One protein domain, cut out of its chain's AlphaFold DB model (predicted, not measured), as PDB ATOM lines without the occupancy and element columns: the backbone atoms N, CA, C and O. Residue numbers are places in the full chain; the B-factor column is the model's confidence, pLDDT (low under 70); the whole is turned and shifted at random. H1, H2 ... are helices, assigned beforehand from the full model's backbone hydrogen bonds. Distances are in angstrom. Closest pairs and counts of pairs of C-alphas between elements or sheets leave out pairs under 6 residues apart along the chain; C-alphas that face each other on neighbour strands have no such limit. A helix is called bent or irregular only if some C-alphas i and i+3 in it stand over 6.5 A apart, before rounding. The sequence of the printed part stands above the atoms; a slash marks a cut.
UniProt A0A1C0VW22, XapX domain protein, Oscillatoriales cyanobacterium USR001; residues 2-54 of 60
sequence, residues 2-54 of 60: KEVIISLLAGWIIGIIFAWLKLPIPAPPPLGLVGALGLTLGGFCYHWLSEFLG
ATOM      1  N   LYS A   2     -35.581 -32.109  12.606       92.19
ATOM      2  CA  LYS A   2     -34.599 -33.196  12.443       92.19
ATOM      3  C   LYS A   2     -33.165 -32.688  12.616       92.19
ATOM      4  O   LYS A   2     -32.359 -33.317  13.283       92.19
ATOM      5  N   GLU A   3     -32.898 -31.505  12.084       92.88
ATOM      6  CA  GLU A   3     -31.621 -30.798  12.122       92.88
ATOM      7  C   GLU A   3     -31.187 -30.484  13.556       92.88
ATOM      8  O   GLU A   3     -30.013 -30.621  13.870       92.88
ATOM      9  N   VAL A   4     -32.132 -30.127  14.437       91.81
ATOM     10  CA  VAL A   4     -31.866 -29.838  15.860       91.81
ATOM     11  C   VAL A   4     -31.432 -31.102  16.597       91.81
ATOM     12  O   VAL A   4     -30.488 -31.084  17.380       91.81
ATOM     13  N   ILE A   5     -32.104 -32.223  16.327       95.94
ATOM     14  CA  ILE A   5     -31.761 -33.509  16.941       95.94
ATOM     15  C   ILE A   5     -30.398 -33.984  16.425       95.94
ATOM     16  O   ILE A   5     -29.558 -34.412  17.213       95.94
ATOM     17  N   ILE A   6     -30.153 -33.865  15.117       96.25
ATOM     18  CA  ILE A   6     -28.881 -34.262  14.499       96.25
ATOM     19  C   ILE A   6     -27.730 -33.380  14.999       96.25
ATOM     20  O   ILE A   6     -26.670 -33.915  15.311       96.25
ATOM     21  N   SER A   7     -27.919 -32.062  15.130       93.19
ATOM     22  CA  SER A   7     -26.873 -31.156  15.621       93.19
ATOM     23  C   SER A   7     -26.554 -31.388  17.098       93.19
ATOM     24  O   SER A   7     -25.378 -31.419  17.465       93.19
ATOM     25  N   LEU A   8     -27.573 -31.637  17.929       93.88
ATOM     26  CA  LEU A   8     -27.392 -31.993  19.335       93.88
ATOM     27  C   LEU A   8     -26.633 -33.318  19.479       93.88
ATOM     28  O   LEU A   8     -25.660 -33.386  20.227       93.88
ATOM     29  N   LEU A   9     -27.038 -34.357  18.739       97.50
ATOM     30  CA  LEU A   9     -26.375 -35.662  18.770       97.50
ATOM     31  C   LEU A   9     -24.940 -35.585  18.247       97.50
ATOM     32  O   LEU A   9     -24.041 -36.143  18.870       97.50
ATOM     33  N   ALA A  10     -24.702 -34.874  17.144       95.12
ATOM     34  CA  ALA A  10     -23.362 -34.693  16.597       95.12
ATOM     35  C   ALA A  10     -22.445 -33.976  17.598       95.12
ATOM     36  O   ALA A  10     -21.352 -34.465  17.884       95.12
ATOM     37  N   GLY A  11     -22.903 -32.864  18.185       92.50
ATOM     38  CA  GLY A  11     -22.155 -32.140  19.213       92.50
ATOM     39  C   GLY A  11     -21.887 -32.995  20.453       92.50
ATOM     40  O   GLY A  11     -20.777 -32.983  20.981       92.50
ATOM     41  N   TRP A  12     -22.869 -33.792  20.879       94.50
ATOM     42  CA  TRP A  12     -22.732 -34.694  22.020       94.50
ATOM     43  C   TRP A  12     -21.702 -35.801  21.772       94.50
ATOM     44  O   TRP A  12     -20.807 -35.997  22.593       94.50
ATOM     45  N   ILE A  13     -21.770 -36.474  20.620       96.94
ATOM     46  CA  ILE A  13     -20.823 -37.530  20.235       96.94
ATOM     47  C   ILE A  13     -19.405 -36.964  20.128       96.94
ATOM     48  O   ILE A  13     -18.475 -37.534  20.697       96.94
ATOM     49  N   ILE A  14     -19.230 -35.823  19.453       93.94
ATOM     50  CA  ILE A  14     -17.924 -35.159  19.342       93.94
ATOM     51  C   ILE A  14     -17.407 -34.780  20.735       93.94
ATOM     52  O   ILE A  14     -16.248 -35.043  21.043       93.94
ATOM     53  N   GLY A  15     -18.261 -34.235  21.605       92.44
ATOM     54  CA  GLY A  15     -17.902 -33.911  22.986       92.44
ATOM     55  C   GLY A  15     -17.396 -35.127  23.767       92.44
ATOM     56  O   GLY A  15     -16.347 -35.047  24.406       92.44
ATOM     57  N   ILE A  16     -18.087 -36.269  23.660       95.50
ATOM     58  CA  ILE A  16     -17.664 -37.530  24.287       95.50
ATOM     59  C   ILE A  16     -16.312 -37.985  23.735       95.50
ATOM     60  O   ILE A  16     -15.423 -38.313  24.517       95.50
ATOM     61  N   ILE A  17     -16.130 -37.984  22.411       95.81
ATOM     62  CA  ILE A  17     -14.881 -38.427  21.774       95.81
ATOM     63  C   ILE A  17     -13.705 -37.561  22.236       95.81
ATOM     64  O   ILE A  17     -12.668 -38.094  22.622       95.81
ATOM     65  N   PHE A  18     -13.858 -36.237  22.250       94.12
ATOM     66  CA  PHE A  18     -12.787 -35.325  22.658       94.12
ATOM     67  C   PHE A  18     -12.456 -35.449  24.146       94.12
ATOM     68  O   PHE A  18     -11.278 -35.476  24.505       94.12
ATOM     69  N   ALA A  19     -13.471 -35.595  25.002       92.00
ATOM     70  CA  ALA A  19     -13.271 -35.856  26.424       92.00
ATOM     71  C   ALA A  19     -12.566 -37.202  26.659       92.00
ATOM     72  O   ALA A  19     -11.646 -37.283  27.474       92.00
ATOM     73  N   TRP A  20     -12.952 -38.242  25.916       96.56
ATOM     74  CA  TRP A  20     -12.355 -39.574  26.013       96.56
ATOM     75  C   TRP A  20     -10.894 -39.591  25.555       96.56
ATOM     76  O   TRP A  20     -10.039 -40.156  26.235       96.56
ATOM     77  N   LEU A  21     -10.586 -38.900  24.455       96.25
ATOM     78  CA  LEU A  21      -9.223 -38.741  23.943       96.25
ATOM     79  C   LEU A  21      -8.397 -37.702  24.723       96.25
ATOM     80  O   LEU A  21      -7.216 -37.528  24.426       96.25
ATOM     81  N   LYS A  22      -8.991 -37.013  25.713       91.00
ATOM     82  CA  LYS A  22      -8.381 -35.908  26.478       91.00
ATOM     83  C   LYS A  22      -7.790 -34.816  25.576       91.00
ATOM     84  O   LYS A  22      -6.773 -34.207  25.907       91.00
ATOM     85  N   LEU A  23      -8.419 -34.586  24.426       91.25
ATOM     86  CA  LEU A  23      -8.005 -33.553  23.485       91.25
ATOM     87  C   LEU A  23      -8.543 -32.189  23.932       91.25
ATOM     88  O   LEU A  23      -9.622 -32.120  24.530       91.25
ATOM     89  N   PRO A  24      -7.829 -31.090  23.630       87.44
ATOM     90  CA  PRO A  24      -8.389 -29.759  23.811       87.44
ATOM     91  C   PRO A  24      -9.683 -29.641  23.000       87.44
ATOM     92  O   PRO A  24      -9.752 -30.051  21.839       87.44
ATOM     93  N   ILE A  25     -10.724 -29.104  23.629       82.50
ATOM     94  CA  ILE A  25     -12.046 -28.992  23.012       82.50
ATOM     95  C   ILE A  25     -11.977 -27.916  21.906       82.50
ATOM     96  O   ILE A  25     -11.530 -26.805  22.185       82.50
ATOM     97  N   PRO A  26     -12.432 -28.202  20.668       80.94
ATOM     98  CA  PRO A  26     -12.395 -27.262  19.544       80.94
ATOM     99  C   PRO A  26     -13.542 -26.240  19.593       80.94
ATOM    100  O   PRO A  26     -13.611 -25.337  18.764       80.94
ATOM    101  N   ALA A  27     -14.480 -26.417  20.526       83.69
ATOM    102  CA  ALA A  27     -15.639 -25.560  20.705       83.69
ATOM    103  C   ALA A  27     -15.247 -24.193  21.301       83.69
ATOM    104  O   ALA A  27     -14.254 -24.097  22.028       83.69
ATOM    105  N   PRO A  28     -16.048 -23.140  21.049       84.38
ATOM    106  CA  PRO A  28     -15.898 -21.859  21.726       84.38
ATOM    107  C   PRO A  28     -15.885 -22.008  23.255       84.38
ATOM    108  O   PRO A  28     -16.466 -22.961  23.787       84.38
ATOM    109  N   PRO A  29     -15.309 -21.035  23.986       88.94
ATOM    110  CA  PRO A  29     -15.439 -20.979  25.437       88.94
ATOM    111  C   PRO A  29     -16.914 -21.087  25.862       88.94
ATOM    112  O   PRO A  29     -17.777 -20.555  25.154       88.94
ATOM    113  N   PRO A  30     -17.236 -21.687  27.025       88.19
ATOM    114  CA  PRO A  30     -18.622 -21.864  27.468       88.19
ATOM    115  C   PRO A  30     -19.454 -20.574  27.442       88.19
ATOM    116  O   PRO A  30     -20.612 -20.585  27.034       88.19
ATOM    117  N   LEU A  31     -18.841 -19.437  27.786       92.19
ATOM    118  CA  LEU A  31     -19.479 -18.119  27.713       92.19
ATOM    119  C   LEU A  31     -19.835 -17.698  26.279       92.19
ATOM    120  O   LEU A  31     -20.873 -17.080  26.063       92.19
ATOM    121  N   GLY A  32     -19.010 -18.059  25.292       90.31
ATOM    122  CA  GLY A  32     -19.291 -17.814  23.878       90.31
ATOM    123  C   GLY A  32     -20.510 -18.595  23.385       90.31
ATOM    124  O   GLY A  32     -21.323 -18.052  22.641       90.31
ATOM    125  N   LEU A  33     -20.690 -19.833  23.861       90.88
ATOM    126  CA  LEU A  33     -21.886 -20.633  23.564       90.88
ATOM    127  C   LEU A  33     -23.145 -20.010  24.182       90.88
ATOM    128  O   LEU A  33     -24.163 -19.898  23.504       90.88
ATOM    129  N   VAL A  34     -23.068 -19.541  25.433       94.25
ATOM    130  CA  VAL A  34     -24.179 -18.822  26.086       94.25
ATOM    131  C   VAL A  34     -24.527 -17.533  25.331       94.25
ATOM    132  O   VAL A  34     -25.704 -17.266  25.094       94.25
ATOM    133  N   GLY A  35     -23.526 -16.767  24.888       94.38
ATOM    134  CA  GLY A  35     -23.737 -15.575  24.060       94.38
ATOM    135  C   GLY A  35     -24.413 -15.886  22.720       94.38
ATOM    136  O   GLY A  35     -25.360 -15.201  22.339       94.38
ATOM    137  N   ALA A  36     -23.987 -16.952  22.034       93.31
ATOM    138  CA  ALA A  36     -24.595 -17.393  20.777       93.31
ATOM    139  C   ALA A  36     -26.058 -17.841  20.958       93.31
ATOM    140  O   ALA A  36     -26.917 -17.488  20.148       93.31
ATOM    141  N   LEU A  37     -26.371 -18.555  22.045       93.75
ATOM    142  CA  LEU A  37     -27.756 -18.885  22.395       93.75
ATOM    143  C   LEU A  37     -28.577 -17.616  22.659       93.75
ATOM    144  O   LEU A  37     -29.660 -17.462  22.094       93.75
ATOM    145  N   GLY A  38     -28.040 -16.676  23.440       95.06
ATOM    146  CA  GLY A  38     -28.672 -15.382  23.706       95.06
ATOM    147  C   GLY A  38     -28.967 -14.576  22.438       95.06
ATOM    148  O   GLY A  38     -30.030 -13.969  22.344       95.06
ATOM    149  N   LEU A  39     -28.088 -14.630  21.432       94.38
ATOM    150  CA  LEU A  39     -28.315 -14.000  20.128       94.38
ATOM    151  C   LEU A  39     -29.551 -14.580  19.426       94.38
ATOM    152  O   LEU A  39     -30.414 -13.828  18.977       94.38
ATOM    153  N   THR A  40     -29.659 -15.911  19.359       92.75
ATOM    154  CA  THR A  40     -30.813 -16.566  18.718       92.75
ATOM    155  C   THR A  40     -32.116 -16.282  19.463       92.75
ATOM    156  O   THR A  40     -33.115 -15.926  18.840       92.75
ATOM    157  N   LEU A  41     -32.095 -16.345  20.798       94.50
ATOM    158  CA  LEU A  41     -33.244 -16.005  21.638       94.50
ATOM    159  C   LEU A  41     -33.640 -14.535  21.482       94.50
ATOM    160  O   LEU A  41     -34.823 -14.236  21.369       94.50
ATOM    161  N   GLY A  42     -32.668 -13.623  21.406       94.62
ATOM    162  CA  GLY A  42     -32.905 -12.206  21.145       94.62
ATOM    163  C   GLY A  42     -33.611 -11.962  19.811       94.62
ATOM    164  O   GLY A  42     -34.544 -11.163  19.759       94.62
ATOM    165  N   GLY A  43     -33.233 -12.693  18.756       93.12
ATOM    166  CA  GLY A  43     -33.923 -12.658  17.464       93.12
ATOM    167  C   GLY A  43     -35.386 -13.098  17.563       93.12
ATOM    168  O   GLY A  43     -36.271 -12.397  17.073       93.12
ATOM    169  N   PHE A  44     -35.659 -14.202  18.265       91.75
ATOM    170  CA  PHE A  44     -37.033 -14.653  18.517       91.75
ATOM    171  C   PHE A  44     -37.836 -13.650  19.353       91.75
ATOM    172  O   PHE A  44     -38.981 -13.352  19.021       91.75
ATOM    173  N   CYS A  45     -37.234 -13.078  20.399       93.25
ATOM    174  CA  CYS A  45     -37.862 -12.033  21.206       93.25
ATOM    175  C   CYS A  45     -38.197 -10.795  20.368       93.25
ATOM    176  O   CYS A  45     -39.281 -10.238  20.517       93.25
ATOM    177  N   TYR A  46     -37.295 -10.370  19.477       90.88
ATOM    178  CA  TYR A  46     -37.544  -9.243  18.583       90.88
ATOM    179  C   TYR A  46     -38.691  -9.524  17.613       90.88
ATOM    180  O   TYR A  46     -39.548  -8.663  17.437       90.88
ATOM    181  N   HIS A  47     -38.731 -10.718  17.016       87.75
ATOM    182  CA  HIS A  47     -39.829 -11.141  16.148       87.75
ATOM    183  C   HIS A  47     -41.172 -11.094  16.881       87.75
ATOM    184  O   HIS A  47     -42.125 -10.488  16.406       87.75
ATOM    185  N   TRP A  48     -41.239 -11.669  18.081       89.31
ATOM    186  CA  TRP A  48     -42.475 -11.664  18.857       89.31
ATOM    187  C   TRP A  48     -42.901 -10.246  19.268       89.31
ATOM    188  O   TRP A  48     -44.078  -9.895  19.207       89.31
ATOM    189  N   LEU A  49     -41.937  -9.396  19.634       90.69
ATOM    190  CA  LEU A  49     -42.201  -7.999  19.966       90.69
ATOM    191  C   LEU A  49     -42.670  -7.190  18.746       90.69
ATOM    192  O   LEU A  49     -43.550  -6.343  18.885       90.69
ATOM    193  N   SER A  50     -42.106  -7.420  17.559       86.25
ATOM    194  CA  SER A  50     -42.500  -6.698  16.345       86.25
ATOM    195  C   SER A  50     -43.912  -7.074  15.890       86.25
ATOM    196  O   SER A  50     -44.696  -6.174  15.577       86.25
ATOM    197  N   GLU A  51     -44.271  -8.360  15.964       85.50
ATOM    198  CA  GLU A  51     -45.641  -8.844  15.758       85.50
ATOM    199  C   GLU A  51     -46.620  -8.188  16.736       85.50
ATOM    200  O   GLU A  51     -47.657  -7.665  16.322       85.50
ATOM    201  N   PHE A  52     -46.274  -8.152  18.027       85.69
ATOM    202  CA  PHE A  52     -47.115  -7.537  19.056       85.69
ATOM    203  C   PHE A  52     -47.321  -6.033  18.829       85.69
ATOM    204  O   PHE A  52     -48.403  -5.503  19.075       85.69
ATOM    205  N   LEU A  53     -46.306  -5.338  18.312       86.06
ATOM    206  CA  LEU A  53     -46.371  -3.915  17.970       86.06
ATOM    207  C   LEU A  53     -47.080  -3.638  16.628       86.06
ATOM    208  O   LEU A  53     -47.066  -2.500  16.156       86.06
ATOM    209  N   GLY A  54     -47.692  -4.649  15.996       71.38
ATOM    210  CA  GLY A  54     -48.462  -4.509  14.753       71.38
ATOM    211  C   GLY A  54     -47.611  -4.176  13.526       71.38
ATOM    212  O   GLY A  54     -48.135  -3.916  12.442       71.38
TER     213      GLY A  54
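What this domain is: This is residues 2 to 54 of the 60 residues of the protein "XapX domain protein" of Oscillatoriales cyanobacterium USR001 (UniProt A0A1C0VW22). Two helices form an open, flat U with offset arms: H2, the longer, runs back nearly opposite to H1, and the space between them is empty. The link of residues 21 to 29 makes the turn at one end, while the far end of H2 reaches well beyond the beginning of H1. The printed part has 53 residues, with two named helices in the order H1, H2 and no named strand; the class is all helix. The whole is extended, with a radius of gyration of the C-alphas of 15.9 A, and spans 53 by 26 by 9 A.

How they stand to each other: H2, residues 30 to 52, is the longest helix, with N-to-C direction (-0.87, 0.40, -0.29). H1, residues 2 to 20, has N-to-C direction (0.85, -0.24, 0.47). H1 and H2 are apart, with no C-alpha of the one within 8 A of the other. In both helices, every pair of O i and N i+4 is within hydrogen-bond range. Residues 2 to 10 of H1 stand free, as do residues 29 to 35, of which 30 to 35 belong to H2, and residues 37 to 54, of which 37 to 52 belong to H2.

Where its parts are: H2 measures 33.0 A from C-alpha 30 at (-18.622, -21.864, 27.468) to C-alpha 52 at (-47.115, -7.537, 19.056). H1 measures 26.8 A, and its C-alpha 2 is at (-34.599, -33.196, 12.443). Neither helix is bent or irregular.

The domain as a whole: The outline is a rod, and the two C-alphas farthest apart, those of Leu 21 and Gly 54, are 52.9 A apart. The C-alphas of Lys 2 and Gly 54, the first and last printed residues, are 31.9 A apart. The link from H1 to H2 has 9 residues and is short. The printed part has no cut. The mean pLDDT of the printed part is 91.3, and no printed residue is under 70.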